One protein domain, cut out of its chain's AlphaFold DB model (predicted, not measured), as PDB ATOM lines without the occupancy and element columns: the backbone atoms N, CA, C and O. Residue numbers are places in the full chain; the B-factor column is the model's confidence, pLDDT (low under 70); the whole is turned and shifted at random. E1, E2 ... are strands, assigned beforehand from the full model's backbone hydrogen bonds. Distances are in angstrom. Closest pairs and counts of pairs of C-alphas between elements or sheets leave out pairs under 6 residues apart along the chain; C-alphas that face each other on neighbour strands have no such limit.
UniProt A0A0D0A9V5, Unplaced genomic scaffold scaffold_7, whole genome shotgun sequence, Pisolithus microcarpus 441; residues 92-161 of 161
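What this domain is: This is residues 92 to 161 of the 161 residues of an uncharacterized protein of Pisolithus microcarpus 441 (UniProt A0A0D0A9V5). With little regular structure, the domain is two separate two-stranded ribbons, longer E1-E4 and shorter hairpin E2-E3, loosely joined by links, with the unnamed stretch 92 to 106 leading in. The printed part has 70 residues and no named helix; E1, E2, E3 and E4 follow in that order, both sheets are antiparallel, and the class is all strand, with 22 residues in named elements. It is loose, radius of gyration of the C-alphas 15.2 A, and elongated, 46 by 24 by 23 A.

How they stand to each other: E1, residues 107 to 113, and E4, residues 152 to 158, are antiparallel at 155 degrees; N 110 and O 155 are 2.8 A apart. E2, residues 125 to 128, and E3, residues 139 to 142, form an antiparallel hairpin at 157 degrees; N 126 and O 141 are 2.9 A apart. The closest C-alphas of E3 and E4, His 141 and Val 157, are 7.3 A apart. E1 is apart from E2 and E3, and E2 from E4.

Where its parts are: E1 spans 18.7 A from C-alpha 107 at (136.016, 196.764, 167.556); E4 spans 19.5 A to C-alpha 158 at (136.843, 198.081, 171.750). E2 spans 9.9 A and E3 10.2 A.

The domain as a whole: The C-alphas farthest apart, Leu 94 and Asp 149, are 47.0 A apart. The printed part has no cut; the link E1 to E2 is long. Residues 160 to 161 have pLDDT under 70.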
ATOM      1  N   PRO A  92     130.076 173.280 168.642       91.94
ATOM      2  CA  PRO A  92     131.002 172.165 168.780       91.94
ATOM      3  C   PRO A  92     131.307 171.523 167.421       91.94
ATOM      4  O   PRO A  92     130.438 171.397 166.557       91.94
ATOM      5  N   SER A  93     132.541 171.065 167.263       92.06
ATOM      6  CA  SER A  93     133.030 170.241 166.159       92.06
ATOM      7  C   SER A  93     133.828 169.056 166.713       92.06
ATOM      8  O   SER A  93     134.135 169.009 167.905       92.06
ATOM      9  N   LEU A  94     134.221 168.109 165.853       91.62
ATOM     10  CA  LEU A  94     135.101 166.996 166.252       91.62
ATOM     11  C   LEU A  94     136.479 167.462 166.759       91.62
ATOM     12  O   LEU A  94     137.168 166.692 167.420       91.62
ATOM     13  N   PHE A  95     136.869 168.704 166.460       88.06
ATOM     14  CA  PHE A  95     138.174 169.277 166.791       88.06
ATOM     15  C   PHE A  95     138.097 170.395 167.844       88.06
ATOM     16  O   PHE A  95     139.050 171.151 167.995       88.06
ATOM     17  N   GLY A  96     136.979 170.507 168.570       85.88
ATOM     18  CA  GLY A  96     136.753 171.556 169.571       85.88
ATOM     19  C   GLY A  96     135.640 172.524 169.175       85.88
ATOM     20  O   GLY A  96     134.829 172.222 168.296       85.88
ATOM     21  N   GLU A  97     135.566 173.678 169.834       88.44
ATOM     22  CA  GLU A  97     134.566 174.700 169.514       88.44
ATOM     23  C   GLU A  97     134.989 175.554 168.314       88.44
ATOM     24  O   GLU A  97     136.134 175.974 168.185       88.44
ATOM     25  N   ILE A  98     134.046 175.820 167.412       91.38
ATOM     26  CA  ILE A  98     134.255 176.711 166.274       91.38
ATOM     27  C   ILE A  98     134.160 178.157 166.768       91.38
ATOM     28  O   ILE A  98     133.080 178.633 167.149       91.38
ATOM     29  N   CYS A  99     135.276 178.875 166.675       91.06
ATOM     30  CA  CYS A  99     135.399 180.297 166.986       91.06
ATOM     31  C   CYS A  99     135.669 181.122 165.721       91.06
ATOM     32  O   CYS A  99     136.171 180.611 164.721       91.06
ATOM     33  N   ASP A 100     135.331 182.407 165.776       91.62
ATOM     34  CA  ASP A 100     135.641 183.363 164.714       91.62
ATOM     35  C   ASP A 100     136.965 184.073 165.026       91.62
ATOM     36  O   ASP A 100     137.120 184.663 166.099       91.62
ATOM     37  N   ASP A 101     137.919 184.040 164.090       90.50
ATOM     38  CA  ASP A 101     139.166 184.796 164.222       90.50
ATOM     39  C   ASP A 101     138.931 186.277 163.904       90.50
ATOM     40  O   ASP A 101     138.813 186.698 162.754       90.50
ATOM     41  N   VAL A 102     138.886 187.075 164.968       90.62
ATOM     42  CA  VAL A 102     138.705 188.529 164.914       90.62
ATOM     43  C   VAL A 102     139.998 189.288 165.220       90.62
ATOM     44  O   VAL A 102     139.947 190.454 165.618       90.62
ATOM     45  N   SER A 103     141.171 188.660 165.098       89.19
ATOM     46  CA  SER A 103     142.466 189.259 165.471       89.19
ATOM     47  C   SER A 103     142.765 190.557 164.712       89.19
ATOM     48  O   SER A 103     143.333 191.490 165.277       89.19
ATOM     49  N   ASN A 104     142.292 190.668 163.466       90.75
ATOM     50  CA  ASN A 104     142.498 191.837 162.600       90.75
ATOM     51  C   ASN A 104     141.465 192.964 162.785       90.75
ATOM     52  O   ASN A 104     141.550 194.001 162.122       90.75
ATOM     53  N   HIS A 105     140.508 192.799 163.698       91.00
ATOM     54  CA  HIS A 105     139.472 193.791 163.990       91.00
ATOM     55  C   HIS A 105     139.726 194.401 165.363       91.00
ATOM     56  O   HIS A 105     140.094 193.701 166.296       91.00
ATOM     57  N   GLN A 106     139.543 195.711 165.528       91.31
ATOM     58  CA  GLN A 106     139.749 196.379 166.828       91.31
ATOM     59  C   GLN A 106     138.461 196.529 167.641       91.31
ATOM     60  O   GLN A 106     138.505 196.682 168.864       91.31
ATOM     61  N   PHE A 107     137.315 196.488 166.966       93.31
ATOM     62  CA  PHE A 107     136.016 196.764 167.556       93.31
ATOM     63  C   PHE A 107     135.031 195.651 167.225       93.31
ATOM     64  O   PHE A 107     135.000 195.159 166.098       93.31
ATOM     65  N   LEU A 108     134.192 195.315 168.198       93.88
ATOM     66  CA  LEU A 108     132.933 194.620 167.984       93.88
ATOM     67  C   LEU A 108     131.850 195.670 167.712       93.88
ATOM     68  O   LEU A 108     131.641 196.563 168.534       93.88
ATOM     69  N   GLY A 109     131.183 195.571 166.565       95.50
ATOM     70  CA  GLY A 109     130.058 196.432 166.201       95.50
ATOM     71  C   GLY A 109     128.717 195.778 166.528       95.50
ATOM     72  O   GLY A 109     128.499 194.613 166.202       95.50
ATOM     73  N   LEU A 110     127.812 196.533 167.145       95.50
ATOM     74  CA  LEU A 110     126.449 196.116 167.466       95.50
ATOM     75  C   LEU A 110     125.464 197.131 166.878       95.50
ATOM     76  O   LEU A 110     125.477 198.297 167.266       95.50
ATOM     77  N   ARG A 111     124.583 196.685 165.977       95.19
ATOM     78  CA  ARG A 111     123.465 197.488 165.460       95.19
ATOM     79  C   ARG A 111     122.273 197.320 166.396       95.19
ATOM     80  O   ARG A 111     121.648 196.263 166.398       95.19
ATOM     81  N   LEU A 112     121.959 198.334 167.199       94.81
ATOM     82  CA  LEU A 112     120.942 198.235 168.252       94.81
ATOM     83  C   LEU A 112     119.949 199.393 168.197       94.81
ATOM     84  O   LEU A 112     120.266 200.499 167.768       94.81
ATOM     85  N   ARG A 113     118.738 199.135 168.685       93.62
ATOM     86  CA  ARG A 113     117.693 200.141 168.872       93.62
ATOM     87  C   ARG A 113     117.178 200.046 170.296       93.62
ATOM     88  O   ARG A 113     116.633 199.017 170.692       93.62
ATOM     89  N   LEU A 114     117.304 201.127 171.055       92.44
ATOM     90  CA  LEU A 114     116.820 201.144 172.430       92.44
ATOM     91  C   LEU A 114     115.283 201.183 172.484       92.44
ATOM     92  O   LEU A 114     114.625 201.907 171.733       92.44
ATOM     93  N   GLY A 115     114.701 200.412 173.397       89.44
ATOM     94  CA  GLY A 115     113.287 200.480 173.762       89.44
ATOM     95  C   GLY A 115     113.103 200.408 175.278       89.44
ATOM     96  O   GLY A 115     114.077 200.266 176.015       89.44
ATOM     97  N   GLY A 116     111.850 200.480 175.733       87.75
ATOM     98  CA  GLY A 116     111.506 200.416 177.157       87.75
ATOM     99  C   GLY A 116     111.657 201.752 177.890       87.75
ATOM    100  O   GLY A 116     111.653 202.814 177.268       87.75
ATOM    101  N   ASP A 117     111.748 201.689 179.221       88.25
ATOM    102  CA  ASP A 117     111.851 202.868 180.089       88.25
ATOM    103  C   ASP A 117     113.200 203.598 179.878       88.25
ATOM    104  O   ASP A 117     114.260 202.967 179.992       88.25
ATOM    105  N   PRO A 118     113.204 204.923 179.619       87.50
ATOM    106  CA  PRO A 118     114.423 205.722 179.477       87.50
ATOM    107  C   PRO A 118     115.423 205.598 180.636       87.50
ATOM    108  O   PRO A 118     116.627 205.734 180.418       87.50
ATOM    109  N   ARG A 119     114.962 205.307 181.859       87.25
ATOM    110  CA  ARG A 119     115.822 205.103 183.039       87.25
ATOM    111  C   ARG A 119     116.717 203.875 182.904       87.25
ATOM    112  O   ARG A 119     117.812 203.849 183.461       87.25
ATOM    113  N   LEU A 120     116.287 202.875 182.136       85.38
ATOM    114  CA  LEU A 120     117.017 201.620 181.943       85.38
ATOM    115  C   LEU A 120     118.041 201.685 180.804       85.38
ATOM    116  O   LEU A 120     118.770 200.723 180.584       85.38
ATOM    117  N   ARG A 121     118.158 202.827 180.121       87.56
ATOM    118  CA  ARG A 121     119.052 203.049 178.974       87.56
ATOM    119  C   ARG A 121     120.485 202.546 179.160       87.56
ATOM    120  O   ARG A 121     121.054 201.999 178.226       87.56
ATOM    121  N   ASN A 122     121.057 202.731 180.347       85.25
ATOM    122  CA  ASN A 122     122.450 202.375 180.646       85.25
ATOM    123  C   ASN A 122     122.569 201.075 181.464       85.25
ATOM    124  O   ASN A 122     123.587 200.838 182.116       85.25
ATOM    125  N   SER A 123     121.520 200.247 181.460       89.81
ATOM    126  CA  SER A 123     121.443 198.994 182.229       89.81
ATOM    127  C   SER A 123     121.754 197.755 181.386       89.81
ATOM    128  O   SER A 123     121.489 196.637 181.815       89.81
ATOM    129  N   TYR A 124     122.320 197.945 180.192       93.38
ATOM    130  CA  TYR A 124     122.693 196.862 179.290       93.38
ATOM    131  C   TYR A 124     124.202 196.653 179.296       93.38
ATOM    132  O   TYR A 124     124.988 197.606 179.281       93.38
ATOM    133  N   PHE A 125     124.593 195.387 179.279       95.12
ATOM    134  CA  PHE A 125     125.977 194.956 179.233       95.12
ATOM    135  C   PHE A 125     126.136 193.944 178.107       95.12
ATOM    136  O   PHE A 125     125.218 193.175 177.822       95.12
ATOM    137  N   VAL A 126     127.306 193.941 177.484       95.31
ATOM    138  CA  VAL A 126     127.746 192.874 176.593       95.31
ATOM    139  C   VAL A 126     128.964 192.220 177.215       95.31
ATOM    140  O   VAL A 126     129.875 192.904 177.683       95.31
ATOM    141  N   ASN A 127     128.952 190.897 177.227       94.56
ATOM    142  CA  ASN A 127     130.069 190.106 177.699       94.56
ATOM    143  C   ASN A 127     130.724 189.439 176.492       94.56
ATOM    144  O   ASN A 127     130.027 188.896 175.634       94.56
ATOM    145  N   ILE A 128     132.047 189.501 176.427       92.00
ATOM    146  CA  ILE A 128     132.852 188.889 175.377       92.00
ATOM    147  C   ILE A 128     133.712 187.822 176.039       92.00
ATOM    148  O   ILE A 128     134.310 188.068 177.083       92.00
ATOM    149  N   GLN A 129     133.754 186.648 175.428       89.69
ATOM    150  CA  GLN A 129     134.586 185.525 175.834       89.69
ATOM    151  C   GLN A 129     135.357 185.064 174.601       89.69
ATOM    152  O   GLN A 129     134.785 184.990 173.511       89.69
ATOM    153  N   THR A 130     136.645 184.788 174.763       87.00
ATOM    154  CA  THR A 130     137.496 184.232 173.706       87.00
ATOM    155  C   THR A 130     137.923 182.830 174.091       87.00
ATOM    156  O   THR A 130     138.001 182.511 175.275       87.00
ATOM    157  N   ASP A 131     138.240 182.018 173.089       83.00
ATOM    158  CA  ASP A 131     138.914 180.750 173.331       83.00
ATOM    159  C   ASP A 131     140.341 181.031 173.819       83.00
ATOM    160  O   ASP A 131     141.124 181.715 173.156       83.00
ATOM    161  N   GLY A 132     140.633 180.600 175.037       79.19
ATOM    162  CA  GLY A 132     141.841 180.950 175.765       79.19
ATOM    163  C   GLY A 132     142.111 179.957 176.892       79.19
ATOM    164  O   GLY A 132     141.253 179.138 177.224       79.19
ATOM    165  N   PRO A 133     143.303 180.015 177.511       73.06
ATOM    166  CA  PRO A 133     143.717 179.039 178.520       73.06
ATOM    167  C   PRO A 133     142.819 179.044 179.767       73.06
ATOM    168  O   PRO A 133     142.731 178.034 180.464       73.06
ATOM    169  N   LEU A 134     142.149 180.166 180.046       80.38
ATOM    170  CA  LEU A 134     141.168 180.305 181.113       80.38
ATOM    171  C   LEU A 134     139.775 180.439 180.502       80.38
ATOM    172  O   LEU A 134     139.364 181.506 180.055       80.38
ATOM    173  N   THR A 135     139.000 179.358 180.549       75.25
ATOM    174  CA  THR A 135     137.624 179.330 180.026       75.25
ATOM    175  C   THR A 135     136.662 180.233 180.804       75.25
ATOM    176  O   THR A 135     135.497 180.338 180.443       75.25
ATOM    177  N   THR A 136     137.102 180.842 181.903       77.50
ATOM    178  CA  THR A 136     136.319 181.789 182.708       77.50
ATOM    179  C   THR A 136     136.577 183.247 182.345       77.50
ATOM    180  O   THR A 136     135.916 184.118 182.910       77.50
ATOM    181  N   ASP A 137     137.521 183.528 181.443       83.81
ATOM    182  CA  ASP A 137     137.836 184.897 181.050       83.81
ATOM    183  C   ASP A 137     136.651 185.520 180.313       83.81
ATOM    184  O   ASP A 137     136.223 185.075 179.246       83.81
ATOM    185  N   LEU A 138     136.089 186.553 180.937       89.06
ATOM    186  CA  LEU A 138     134.891 187.235 180.481       89.06
ATOM    187  C   LEU A 138     135.095 188.743 180.602       89.06
ATOM    188  O   LEU A 138     135.153 189.294 181.702       89.06
ATOM    189  N   TRP A 139     135.149 189.428 179.465       90.69
ATOM    190  CA  TRP A 139     135.226 190.884 179.429       90.69
ATOM    191  C   TRP A 139     133.828 191.473 179.356       90.69
ATOM    192  O   TRP A 139     133.100 191.271 178.385       90.69
ATOM    193  N   GLN A 140     133.452 192.221 180.388       93.25
ATOM    194  CA  GLN A 140     132.166 192.897 180.456       93.25
ATOM    195  C   GLN A 140     132.300 194.364 180.052       93.25
ATOM    196  O   GLN A 140     133.072 195.126 180.633       93.25
ATOM    197  N   HIS A 141     131.463 194.787 179.111       94.38
ATOM    198  CA  HIS A 141     131.358 196.173 178.685       94.38
ATOM    199  C   HIS A 141     129.931 196.672 178.884       94.38
ATOM    200  O   HIS A 141     128.968 196.057 178.426       94.38
ATOM    201  N   ARG A 142     129.781 197.825 179.542       94.69
ATOM    202  CA  ARG A 142     128.497 198.533 179.579       94.69
ATOM    203  C   ARG A 142     128.220 199.156 178.212       94.69
ATOM    204  O   ARG A 142     129.092 199.810 177.639       94.69
ATOM    205  N   LEU A 143     126.996 198.989 177.718       93.88
ATOM    206  CA  LEU A 143     126.542 199.622 176.486       93.88
ATOM    207  C   LEU A 143     126.048 201.039 176.779       93.88
ATOM    208  O   LEU A 143     125.191 201.249 177.639       93.88
ATOM    209  N   TYR A 144     126.581 202.006 176.037       92.06
ATOM    210  CA  TYR A 144     126.169 203.403 176.109       92.06
ATOM    211  C   TYR A 144     125.499 203.802 174.801       92.06
ATOM    212  O   TYR A 144     126.148 203.919 173.763       92.06
ATOM    213  N   PHE A 145     124.194 204.035 174.875       92.06
ATOM    214  CA  PHE A 145     123.405 204.542 173.760       92.06
ATOM    215  C   PHE A 145     123.579 206.060 173.675       92.06
ATOM    216  O   PHE A 145     123.445 206.761 174.687       92.06
ATOM    217  N   LYS A 146     123.790 206.605 172.475       90.31
ATOM    218  CA  LYS A 146     123.878 208.054 172.225       90.31
ATOM    219  C   LYS A 146     122.542 208.648 171.780       90.31
ATOM    220  O   LYS A 146     122.252 209.790 172.121       90.31
ATOM    221  N   ARG A 147     121.690 207.877 171.092       89.25
ATOM    222  CA  ARG A 147     120.396 208.356 170.567       89.25
ATOM    223  C   ARG A 147     119.255 208.264 171.569       89.25
ATOM    224  O   ARG A 147     118.977 207.176 172.062       89.25
ATOM    225  N   ASN A 148     118.541 209.347 171.848       86.56
ATOM    226  CA  ASN A 148     117.367 209.355 172.736       86.56
ATOM    227  C   ASN A 148     116.019 209.308 171.993       86.56
ATOM    228  O   ASN A 148     114.975 209.290 172.635       86.56
ATOM    229  N   ASP A 149     116.039 209.243 170.665       88.69
ATOM    230  CA  ASP A 149     114.850 209.247 169.806       88.69
ATOM    231  C   ASP A 149     114.317 207.843 169.472       88.69
ATOM    232  O   ASP A 149     113.382 207.691 168.688       88.69
ATOM    233  N   GLY A 150     114.925 206.801 170.044       85.50
ATOM    234  CA  GLY A 150     114.555 205.412 169.780       85.50
ATOM    235  C   GLY A 150     114.903 204.933 168.368       85.50
ATOM    236  O   GLY A 150     114.335 203.935 167.924       85.50
ATOM    237  N   GLY A 151     115.798 205.623 167.654       91.38
ATOM    238  CA  GLY A 151     116.351 205.165 166.381       91.38
ATOM    239  C   GLY A 151     117.424 204.083 166.543       91.38
ATOM    240  O   GLY A 151     117.939 203.847 167.637       91.38
ATOM    241  N   TRP A 152     117.768 203.429 165.434       94.12
ATOM    242  CA  TRP A 152     118.904 202.509 165.367       94.12
ATOM    243  C   TRP A 152     120.232 203.265 165.484       94.12
ATOM    244  O   TRP A 152     120.402 204.334 164.892       94.12
ATOM    245  N   GLU A 153     121.189 202.694 166.206       94.38
ATOM    246  CA  GLU A 153     122.567 203.171 166.284       94.38
ATOM    247  C   GLU A 153     123.571 202.019 166.281       94.38
ATOM    248  O   GLU A 153     123.260 200.901 166.694       94.38
ATOM    249  N   ASP A 154     124.779 202.318 165.808       95.06
ATOM    250  CA  ASP A 154     125.913 201.402 165.858       95.06
ATOM    251  C   ASP A 154     126.721 201.687 167.126       95.06
ATOM    252  O   ASP A 154     127.239 202.791 167.323       95.06
ATOM    253  N   ILE A 155     126.823 200.685 167.995       94.75
ATOM    254  CA  ILE A 155     127.639 200.728 169.204       94.75
ATOM    255  C   ILE A 155     128.902 199.913 168.954       94.75
ATOM    256  O   ILE A 155     128.834 198.750 168.564       94.75
ATOM    257  N   PHE A 156     130.056 200.523 169.207       94.94
ATOM    258  CA  PHE A 156     131.355 199.884 169.041       94.94
ATOM    259  C   PHE A 156     131.987 199.617 170.401       94.94
ATOM    260  O   PHE A 156     132.211 200.539 171.187       94.94
ATOM    261  N   VAL A 157     132.299 198.353 170.662       93.31
ATOM    262  CA  VAL A 157     133.036 197.917 171.846       93.31
ATOM    263  C   VAL A 157     134.463 197.622 171.427       93.31
ATOM    264  O   VAL A 157     134.702 196.787 170.558       93.31
ATOM    265  N   ARG A 158     135.426 198.334 172.012       90.00
ATOM    266  CA  ARG A 158     136.843 198.081 171.750       90.00
ATOM    267  C   ARG A 158     137.229 196.750 172.387       90.00
ATOM    268  O   ARG A 158     137.010 196.579 173.583       90.00
ATOM    269  N   LYS A 159     137.847 195.856 171.614       79.94
ATOM    270  CA  LYS A 159     138.490 194.674 172.189       79.94
ATOM    271  C   LYS A 159     139.678 195.139 173.026       79.94
ATOM    272  O   LYS A 159     140.608 195.750 172.500       79.94
ATOM    273  N   THR A 160     139.621 194.899 174.326       65.62
ATOM    274  CA  THR A 160     140.790 194.959 175.202       65.62
ATOM    275  C   THR A 160     141.577 193.674 174.992       65.62
ATOM    276  O   THR A 160     141.136 192.616 175.423       65.62
ATOM    277  N   SER A 161     142.668 193.779 174.233       55.84
ATOM    278  CA  SER A 161     143.739 192.780 174.168       55.84
ATOM    279  C   SER A 161     144.600 192.850 175.418       55.84
ATOM    280  O   SER A 161     144.917 194.009 175.786       55.84
TER     281      SER A 161